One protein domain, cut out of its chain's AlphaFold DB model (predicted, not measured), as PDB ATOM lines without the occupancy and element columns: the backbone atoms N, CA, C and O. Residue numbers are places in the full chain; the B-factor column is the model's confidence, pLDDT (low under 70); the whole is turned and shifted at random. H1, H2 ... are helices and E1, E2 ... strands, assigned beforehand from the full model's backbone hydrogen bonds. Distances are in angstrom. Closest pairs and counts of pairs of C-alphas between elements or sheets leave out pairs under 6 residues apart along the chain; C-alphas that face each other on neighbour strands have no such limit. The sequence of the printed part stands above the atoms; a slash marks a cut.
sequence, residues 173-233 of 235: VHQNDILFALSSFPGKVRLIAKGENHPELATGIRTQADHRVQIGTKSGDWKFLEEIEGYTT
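AT A GLANCE: This is residues 173 to 233 of the 235 residues of an uncharacterized protein of Krasilnikovia cinnamomea (UniProt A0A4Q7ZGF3). The five strands make a small barrel, strongly twisted and only partly closed, with helix H1 packed across one end of it. E2 bends sharply in the wall, and the sheet wraps round until E4 comes near E1. The printed part has 61 residues, with one named helix and then five named strands, H1 E1 E2 E3 E4 E5; the sheet order is E4 - E3 - E2 - E1 - E5, antiparallel. The class is mixed, and the whole is compact and rounded, with a radius of gyration of the C-alphas of 10.4 A and spans of 29 by 25 by 23 A.

IN THESE COORDINATES: H1, residues 173 to 184, begins at C-alpha 173 (39.894, 42.974, 51.715) and is 16.3 A long. E1 is residues 190 to 193. E2, residues 200 to 207, is 19.6 A long and bends by 64 degrees at residue 203. E3 is residues 213 to 217, 13.2 A long, and E4 is residues 222 to 224. E5, residues 228 to 232, ends at C-alpha 232 (33.851, 38.299, 39.079).

HOW THE PARTS SIT: H1 is on the sheet at a height over the sheet of 8.5 A, over E5 and only just over E2, with 3 of its C-alphas there. On the local plane it runs slantwise to the strands, at 40 degrees to E5; their closest C-alphas, of Ile 178 and Tyr 231, are 6.8 A apart. In H1 every O i to N i+4 pair is within hydrogen-bond range. E1 and edge strand E5 are antiparallel, with N 190 and O 232 at 2.8 A. E2 and E1 meet only at a point, where C-alphas 201 and 190 face each other at 4.2 A. E2 and E3 form a hairpin, with N 216 and O 204 at 2.8 A; E3 and edge strand E4 form another, with N 215 and O 223 at 2.9 A. E2, E3 and E4 are a meander, each strand the antiparallel neighbour of the one before. The closest C-alphas of E1 and E4, of Ala 193 and Lys 223, are 7.8 A apart.

THE WHOLE: The C-alphas farthest apart, of Asn 197 and Ala 209, are 30.2 A apart. The printed part has no cut, and no link is long. The mean pLDDT of the printed part is 75.4; 13 residues are under 70, among them 173 to 178.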
ATOM      1  N   VAL A 173      39.203  43.256  52.985       48.38
ATOM      2  CA  VAL A 173      39.894  42.974  51.715       48.38
ATOM      3  C   VAL A 173      38.896  42.902  50.548       48.38
ATOM      4  O   VAL A 173      39.182  43.405  49.472       48.38
ATOM      5  N   HIS A 174      37.659  42.448  50.786       60.00
ATOM      6  CA  HIS A 174      36.616  42.412  49.755       60.00
ATOM      7  C   HIS A 174      36.238  43.794  49.194       60.00
ATOM      8  O   HIS A 174      36.008  43.930  47.996       60.00
ATOM      9  N   GLN A 175      36.179  44.834  50.029       62.34
ATOM     10  CA  GLN A 175      35.647  46.139  49.623       62.34
ATOM     11  C   GLN A 175      36.633  46.915  48.751       62.34
ATOM     12  O   GLN A 175      36.262  47.428  47.693       62.34
ATOM     13  N   ASN A 176      37.902  46.951  49.162       66.31
ATOM     14  CA  ASN A 176      38.954  47.606  48.388       66.31
ATOM     15  C   ASN A 176      39.220  46.870  47.071       66.31
ATOM     16  O   ASN A 176      39.425  47.527  46.052       66.31
ATOM     17  N   ASP A 177      39.134  45.538  47.062       69.81
ATOM     18  CA  ASP A 177      39.299  44.737  45.847       69.81
ATOM     19  C   ASP A 177      38.164  44.976  44.844       69.81
ATOM     20  O   ASP A 177      38.419  45.105  43.647       69.81
ATOM     21  N   ILE A 178      36.918  45.113  45.311       69.75
ATOM     22  CA  ILE A 178      35.773  45.451  44.454       69.75
ATOM     23  C   ILE A 178      35.929  46.860  43.874       69.75
ATOM     24  O   ILE A 178      35.732  47.055  42.674       69.75
ATOM     25  N   LEU A 179      36.314  47.846  44.691       72.62
ATOM     26  CA  LEU A 179      36.546  49.215  44.215       72.62
ATOM     27  C   LEU A 179      37.697  49.270  43.206       72.62
ATOM     28  O   LEU A 179      37.586  49.924  42.164       72.62
ATOM     29  N   PHE A 180      38.769  48.524  43.466       71.06
ATOM     30  CA  PHE A 180      39.874  48.368  42.535       71.06
ATOM     31  C   PHE A 180      39.411  47.722  41.223       71.06
ATOM     32  O   PHE A 180      39.683  48.265  40.150       71.06
ATOM     33  N   ALA A 181      38.652  46.627  41.283       68.75
ATOM     34  CA  ALA A 181      38.122  45.945  40.107       68.75
ATOM     35  C   ALA A 181      37.183  46.841  39.288       68.75
ATOM     36  O   ALA A 181      37.275  46.859  38.062       68.75
ATOM     37  N   LEU A 182      36.325  47.630  39.944       72.56
ATOM     38  CA  LEU A 182      35.419  48.570  39.278       72.56
ATOM     39  C   LEU A 182      36.176  49.704  38.584       72.56
ATOM     40  O   LEU A 182      35.811  50.087  37.474       72.56
ATOM     41  N   SER A 183      37.247  50.205  39.205       69.62
ATOM     42  CA  SER A 183      38.114  51.213  38.587       69.62
ATOM     43  C   SER A 183      38.947  50.653  37.424       69.62
ATOM     44  O   SER A 183      39.177  51.358  36.444       69.62
ATOM     45  N   SER A 184      39.360  49.385  37.506       68.88
ATOM     46  CA  SER A 184      40.239  48.741  36.518       68.88
ATOM     47  C   SER A 184      39.476  48.170  35.317       68.88
ATOM     48  O   SER A 184      40.001  48.144  34.206       68.88
ATOM     49  N   PHE A 185      38.233  47.714  35.518       71.12
ATOM     50  CA  PHE A 185      37.431  47.008  34.511       71.12
ATOM     51  C   PHE A 185      35.993  47.556  34.423       71.12
ATOM     52  O   PHE A 185      35.026  46.827  34.691       71.12
ATOM     53  N   PRO A 186      35.814  48.829  34.024       65.75
ATOM     54  CA  PRO A 186      34.493  49.440  33.938       65.75
ATOM     55  C   PRO A 186      33.580  48.641  32.995       65.75
ATOM     56  O   PRO A 186      33.959  48.289  31.877       65.75
ATOM     57  N   GLY A 187      32.373  48.313  33.465       71.00
ATOM     58  CA  GLY A 187      31.366  47.576  32.691       71.00
ATOM     59  C   GLY A 187      31.609  46.070  32.532       71.00
ATOM     60  O   GLY A 187      30.910  45.437  31.743       71.00
ATOM     61  N   LYS A 188      32.572  45.482  33.258       75.62
ATOM     62  CA  LYS A 188      32.821  44.023  33.269       75.62
ATOM     63  C   LYS A 188      32.700  43.376  34.644       75.62
ATOM     64  O   LYS A 188      32.643  42.155  34.736       75.62
ATOM     65  N   VAL A 189      32.676  44.175  35.706       76.44
ATOM     66  CA  VAL A 189      32.548  43.664  37.072       76.44
ATOM     67  C   VAL A 189      31.114  43.218  37.316       76.44
ATOM     68  O   VAL A 189      30.178  44.012  37.195       76.44
ATOM     69  N   ARG A 190      30.944  41.951  37.685       78.62
ATOM     70  CA  ARG A 190      29.686  41.414  38.195       78.62
ATOM     71  C   ARG A 190      29.820  41.119  39.686       78.62
ATOM     72  O   ARG A 190      30.847  40.603  40.117       78.62
ATOM     73  N   LEU A 191      28.793  41.442  40.455       81.25
ATOM     74  CA  LEU A 191      28.764  41.377  41.913       81.25
ATOM     75  C   LEU A 191      27.787  40.300  42.369       81.25
ATOM     76  O   LEU A 191      26.742  40.115  41.751       81.25
ATOM     77  N   ILE A 192      28.117  39.626  43.462       80.94
ATOM     78  CA  ILE A 192      27.268  38.637  44.123       80.94
ATOM     79  C   ILE A 192      26.889  39.228  45.477       80.94
ATOM     80  O   ILE A 192      27.754  39.403  46.338       80.94
ATOM     81  N   ALA A 193      25.621  39.596  45.643       79.50
ATOM     82  CA  ALA A 193      25.119  40.114  46.907       79.50
ATOM     83  C   ALA A 193      24.720  38.980  47.857       79.50
ATOM     84  O   ALA A 193      24.456  37.851  47.442       79.50
ATOM     85  N   LYS A 194      24.649  39.296  49.145       77.75
ATOM     86  CA  LYS A 194      24.299  38.357  50.204       77.75
ATOM     87  C   LYS A 194      22.939  37.709  49.964       77.75
ATOM     88  O   LYS A 194      21.913  38.385  49.924       77.75
ATOM     89  N   GLY A 195      22.935  36.382  49.862       75.12
ATOM     90  CA  GLY A 195      21.726  35.595  49.604       75.12
ATOM     91  C   GLY A 195      21.302  35.529  48.132       75.12
ATOM     92  O   GLY A 195      20.281  34.911  47.834       75.12
ATOM     93  N   GLU A 196      22.075  36.108  47.210       72.62
ATOM     94  CA  GLU A 196      21.862  35.982  45.768       72.62
ATOM     95  C   GLU A 196      22.858  34.996  45.149       72.62
ATOM     96  O   GLU A 196      24.057  35.049  45.397       72.62
ATOM     97  N   ASN A 197      22.363  34.107  44.284       68.56
ATOM     98  CA  ASN A 197      23.196  33.101  43.611       68.56
ATOM     99  C   ASN A 197      23.643  33.521  42.201       68.56
ATOM    100  O   ASN A 197      24.393  32.793  41.550       68.56
ATOM    101  N   HIS A 198      23.168  34.665  41.700       75.12
ATOM    102  CA  HIS A 198      23.437  35.117  40.338       75.12
ATOM    103  C   HIS A 198      24.206  36.442  40.333       75.12
ATOM    104  O   HIS A 198      23.733  37.411  40.920       75.12
ATOM    105  N   PRO A 199      25.366  36.507  39.654       78.12
ATOM    106  CA  PRO A 199      26.177  37.713  39.624       78.12
ATOM    107  C   PRO A 199      25.550  38.792  38.724       78.12
ATOM    108  O   PRO A 199      25.365  38.592  37.518       78.12
ATOM    109  N   GLU A 200      25.264  39.966  39.287       81.06
ATOM    110  CA  GLU A 200      24.704  41.116  38.569       81.06
ATOM    111  C   GLU A 200      25.787  42.087  38.106       81.06
ATOM    112  O   GLU A 200      26.746  42.363  38.817       81.06
ATOM    113  N   LEU A 201      25.626  42.653  36.909       81.75
ATOM    114  CA  LEU A 201      26.581  43.623  36.374       81.75
ATOM    115  C   LEU A 201      26.521  44.941  37.158       81.75
ATOM    116  O   LEU A 201      25.442  45.523  37.297       81.75
ATOM    117  N   ALA A 202      27.683  45.431  37.585       81.75
ATOM    118  CA  ALA A 202      27.828  46.743  38.194       81.75
ATOM    119  C   ALA A 202      27.734  47.854  37.137       81.75
ATOM    120  O   ALA A 202      28.395  47.802  36.096       81.75
ATOM    121  N   THR A 203      26.921  48.871  37.412       79.75
ATOM    122  CA  THR A 203      26.622  49.980  36.492       79.75
ATOM    123  C   THR A 203      27.143  51.331  36.977       79.75
ATOM    124  O   THR A 203      27.335  52.225  36.155       79.75
ATOM    125  N   GLY A 204      27.432  51.494  38.271       74.94
ATOM    126  CA  GLY A 204      27.985  52.740  38.807       74.94
ATOM    127  C   GLY A 204      28.303  52.672  40.297       74.94
ATOM    128  O   GLY A 204      27.898  51.739  40.978       74.94
ATOM    129  N   ILE A 205      29.022  53.670  40.809       79.44
ATOM    130  CA  ILE A 205      29.393  53.793  42.227       79.44
ATOM    131  C   ILE A 205      28.922  55.154  42.728       79.44
ATOM    132  O   ILE A 205      29.046  56.148  42.014       79.44
ATOM    133  N   ARG A 206      28.405  55.211  43.956       79.19
ATOM    134  CA  ARG A 206      28.143  56.474  44.653       79.19
ATOM    135  C   ARG A 206      28.479  56.371  46.133       79.19
ATOM    136  O   ARG A 206      28.354  55.302  46.728       79.19
ATOM    137  N   THR A 207      28.819  57.506  46.725       76.94
ATOM    138  CA  THR A 207      29.079  57.633  48.162       76.94
ATOM    139  C   THR A 207      27.946  58.428  48.798       76.94
ATOM    140  O   THR A 207      27.586  59.496  48.301       76.94
ATOM    141  N   GLN A 208      27.345  57.901  49.863       78.31
ATOM    142  CA  GLN A 208      26.334  58.615  50.643       78.31
ATOM    143  C   GLN A 208      26.977  59.620  51.611       78.31
ATOM    144  O   GLN A 208      28.178  59.589  51.874       78.31
ATOM    145  N   ALA A 209      26.158  60.529  52.150       69.06
ATOM    146  CA  ALA A 209      26.590  61.566  53.092       69.06
ATOM    147  C   ALA A 209      27.204  61.009  54.393       69.06
ATOM    148  O   ALA A 209      27.913  61.722  55.093       69.06
ATOM    149  N   ASP A 210      26.948  59.738  54.701       73.69
ATOM    150  CA  ASP A 210      27.504  58.990  55.831       73.69
ATOM    151  C   ASP A 210      28.803  58.235  55.485       73.69
ATOM    152  O   ASP A 210      29.242  57.377  56.245       73.69
ATOM    153  N   HIS A 211      29.413  58.545  54.336       71.12
ATOM    154  CA  HIS A 211      30.609  57.898  53.790       71.12
ATOM    155  C   HIS A 211      30.446  56.422  53.399       71.12
ATOM    156  O   HIS A 211      31.434  55.783  53.034       71.12
ATOM    157  N   ARG A 212      29.226  55.868  53.399       74.56
ATOM    158  CA  ARG A 212      29.000  54.508  52.898       74.56
ATOM    159  C   ARG A 212      28.939  54.487  51.378       74.56
ATOM    160  O   ARG A 212      28.365  55.372  50.740       74.56
ATOM    161  N   VAL A 213      29.513  53.440  50.794       76.62
ATOM    162  CA  VAL A 213      29.566  53.251  49.342       76.62
ATOM    163  C   VAL A 213      28.441  52.327  48.890       76.62
ATOM    164  O   VAL A 213      28.223  51.260  49.466       76.62
ATOM    165  N   GLN A 214      27.741  52.738  47.837       82.81
ATOM    166  CA  GLN A 214      26.739  51.932  47.151       82.81
ATOM    167  C   GLN A 214      27.161  51.670  45.710       82.81
ATOM    168  O   GLN A 214      27.683  52.560  45.032       82.81
ATOM    169  N   ILE A 215      26.874  50.460  45.238       82.38
ATOM    170  CA  ILE A 215      27.096  50.061  43.853       82.38
ATOM    171  C   ILE A 215      25.743  49.861  43.177       82.38
ATOM    172  O   ILE A 215      24.868  49.167  43.696       82.38
ATOM    173  N   GLY A 216      25.574  50.505  42.027       82.75
ATOM    174  CA  GLY A 216      24.419  50.324  41.161       82.75
ATOM    175  C   GLY A 216      24.538  49.017  40.387       82.75
ATOM    176  O   GLY A 216      25.620  48.681  39.894       82.75
ATOM    177  N   THR A 217      23.437  48.290  40.257       83.00
ATOM    178  CA  THR A 217      23.337  47.060  39.465       83.00
ATOM    179  C   THR A 217      22.560  47.309  38.171       83.00
ATOM    180  O   THR A 217      21.920  48.346  37.971       83.00
ATOM    181  N   LYS A 218      22.616  46.360  37.230       80.50
ATOM    182  CA  LYS A 218      21.867  46.436  35.961       80.50
ATOM    183  C   LYS A 218      20.346  46.388  36.147       80.50
ATOM    184  O   LYS A 218      19.628  46.908  35.297       80.50
ATOM    185  N   SER A 219      19.865  45.791  37.235       79.38
ATOM    186  CA  SER A 219      18.453  45.798  37.635       79.38
ATOM    187  C   SER A 219      17.948  47.189  38.038       79.38
ATOM    188  O   SER A 219      16.741  47.402  38.076       79.38
ATOM    189  N   GLY A 220      18.851  48.155  38.249       79.25
ATOM    190  CA  GLY A 220      18.520  49.509  38.694       79.25
ATOM    191  C   GLY A 220      18.564  49.677  40.215       79.25
ATOM    192  O   GLY A 220      18.351  50.788  40.704       79.25
ATOM    193  N   ASP A 221      18.885  48.608  40.944       84.38
ATOM    194  CA  ASP A 221      19.024  48.621  42.395       84.38
ATOM    195  C   ASP A 221      20.390  49.168  42.826       84.38
ATOM    196  O   ASP A 221      21.389  49.092  42.108       84.38
ATOM    197  N   TRP A 222      20.435  49.742  44.029       85.06
ATOM    198  CA  TRP A 222      21.661  50.233  44.656       85.06
ATOM    199  C   TRP A 222      21.917  49.445  45.929       85.06
ATOM    200  O   TRP A 222      21.195  49.611  46.911       85.06
ATOM    201  N   LYS A 223      22.956  48.611  45.907       84.31
ATOM    202  CA  LYS A 223      23.326  47.731  47.019       84.31
ATOM    203  C   LYS A 223      24.501  48.325  47.779       84.31
ATOM    204  O   LYS A 223      25.390  48.934  47.171       84.31
ATOM    205  N   PHE A 224      24.505  48.198  49.103       84.19
ATOM    206  CA  PHE A 224      25.646  48.662  49.889       84.19
ATOM    207  C   PHE A 224      26.842  47.743  49.663       84.19
ATOM    208  O   PHE A 224      26.696  46.535  49.513       84.19
ATOM    209  N   LEU A 225      28.048  48.311  49.671       77.25
ATOM    210  CA  LEU A 225      29.278  47.539  49.480       77.25
ATOM    211  C   LEU A 225      29.462  46.444  50.552       77.25
ATOM    212  O   LEU A 225      30.095  45.427  50.300       77.25
ATOM    213  N   GLU A 226      28.892  46.643  51.741       79.69
ATOM    214  CA  GLU A 226      28.856  45.673  52.847       79.69
ATOM    215  C   GLU A 226      27.949  44.461  52.575       79.69
ATOM    216  O   GLU A 226      28.094  43.424  53.218       79.69
ATOM    217  N   GLU A 227      27.022  44.578  51.624       80.69
ATOM    218  CA  GLU A 227      26.085  43.520  51.238       80.69
ATOM    219  C   GLU A 227      26.645  42.636  50.113       80.69
ATOM    220  O   GLU A 227      25.984  41.684  49.705       80.69
ATOM    221  N   ILE A 228      27.844  42.933  49.599       78.88
ATOM    222  CA  ILE A 228      28.487  42.180  48.518       78.88
ATOM    223  C   ILE A 228      29.408  41.104  49.100       78.88
ATOM    224  O   ILE A 228      30.370  41.406  49.803       78.88
ATOM    225  N   GLU A 229      29.131  39.843  48.770       77.56
ATOM    226  CA  GLU A 229      29.885  38.672  49.239       77.56
ATOM    227  C   GLU A 229      30.950  38.200  48.241       77.56
ATOM    228  O   GLU A 229      31.834  37.429  48.610       77.56
ATOM    229  N   GLY A 230      30.878  38.646  46.984       72.75
ATOM    230  CA  GLY A 230      31.826  38.252  45.944       72.75
ATOM    231  C   GLY A 230      31.748  39.105  44.684       72.75
ATOM    232  O   GLY A 230      30.760  39.802  44.442       72.75
ATOM    233  N   TYR A 231      32.781  39.031  43.845       75.94
ATOM    234  CA  TYR A 231      32.772  39.623  42.508       75.94
ATOM    235  C   TYR A 231      33.501  38.742  41.488       75.94
ATOM    236  O   TYR A 231      34.368  37.941  41.830       75.94
ATOM    237  N   THR A 232      33.149  38.904  40.215       74.69
ATOM    238  CA  THR A 232      33.851  38.299  39.079       74.69
ATOM    239  C   THR A 232      34.006  39.313  37.952       74.69
ATOM    240  O   THR A 232      33.166  40.192  37.761       74.69
ATOM    241  N   THR A 233      35.102  39.205  37.206       65.81
ATOM    242  CA  THR A 233      35.381  39.998  35.997       65.81
ATOM    243  C   THR A 233      35.289  39.158  34.721       65.81
ATOM    244  O   THR A 233      35.468  39.681  33.618       65.81
TER     245      THR A 233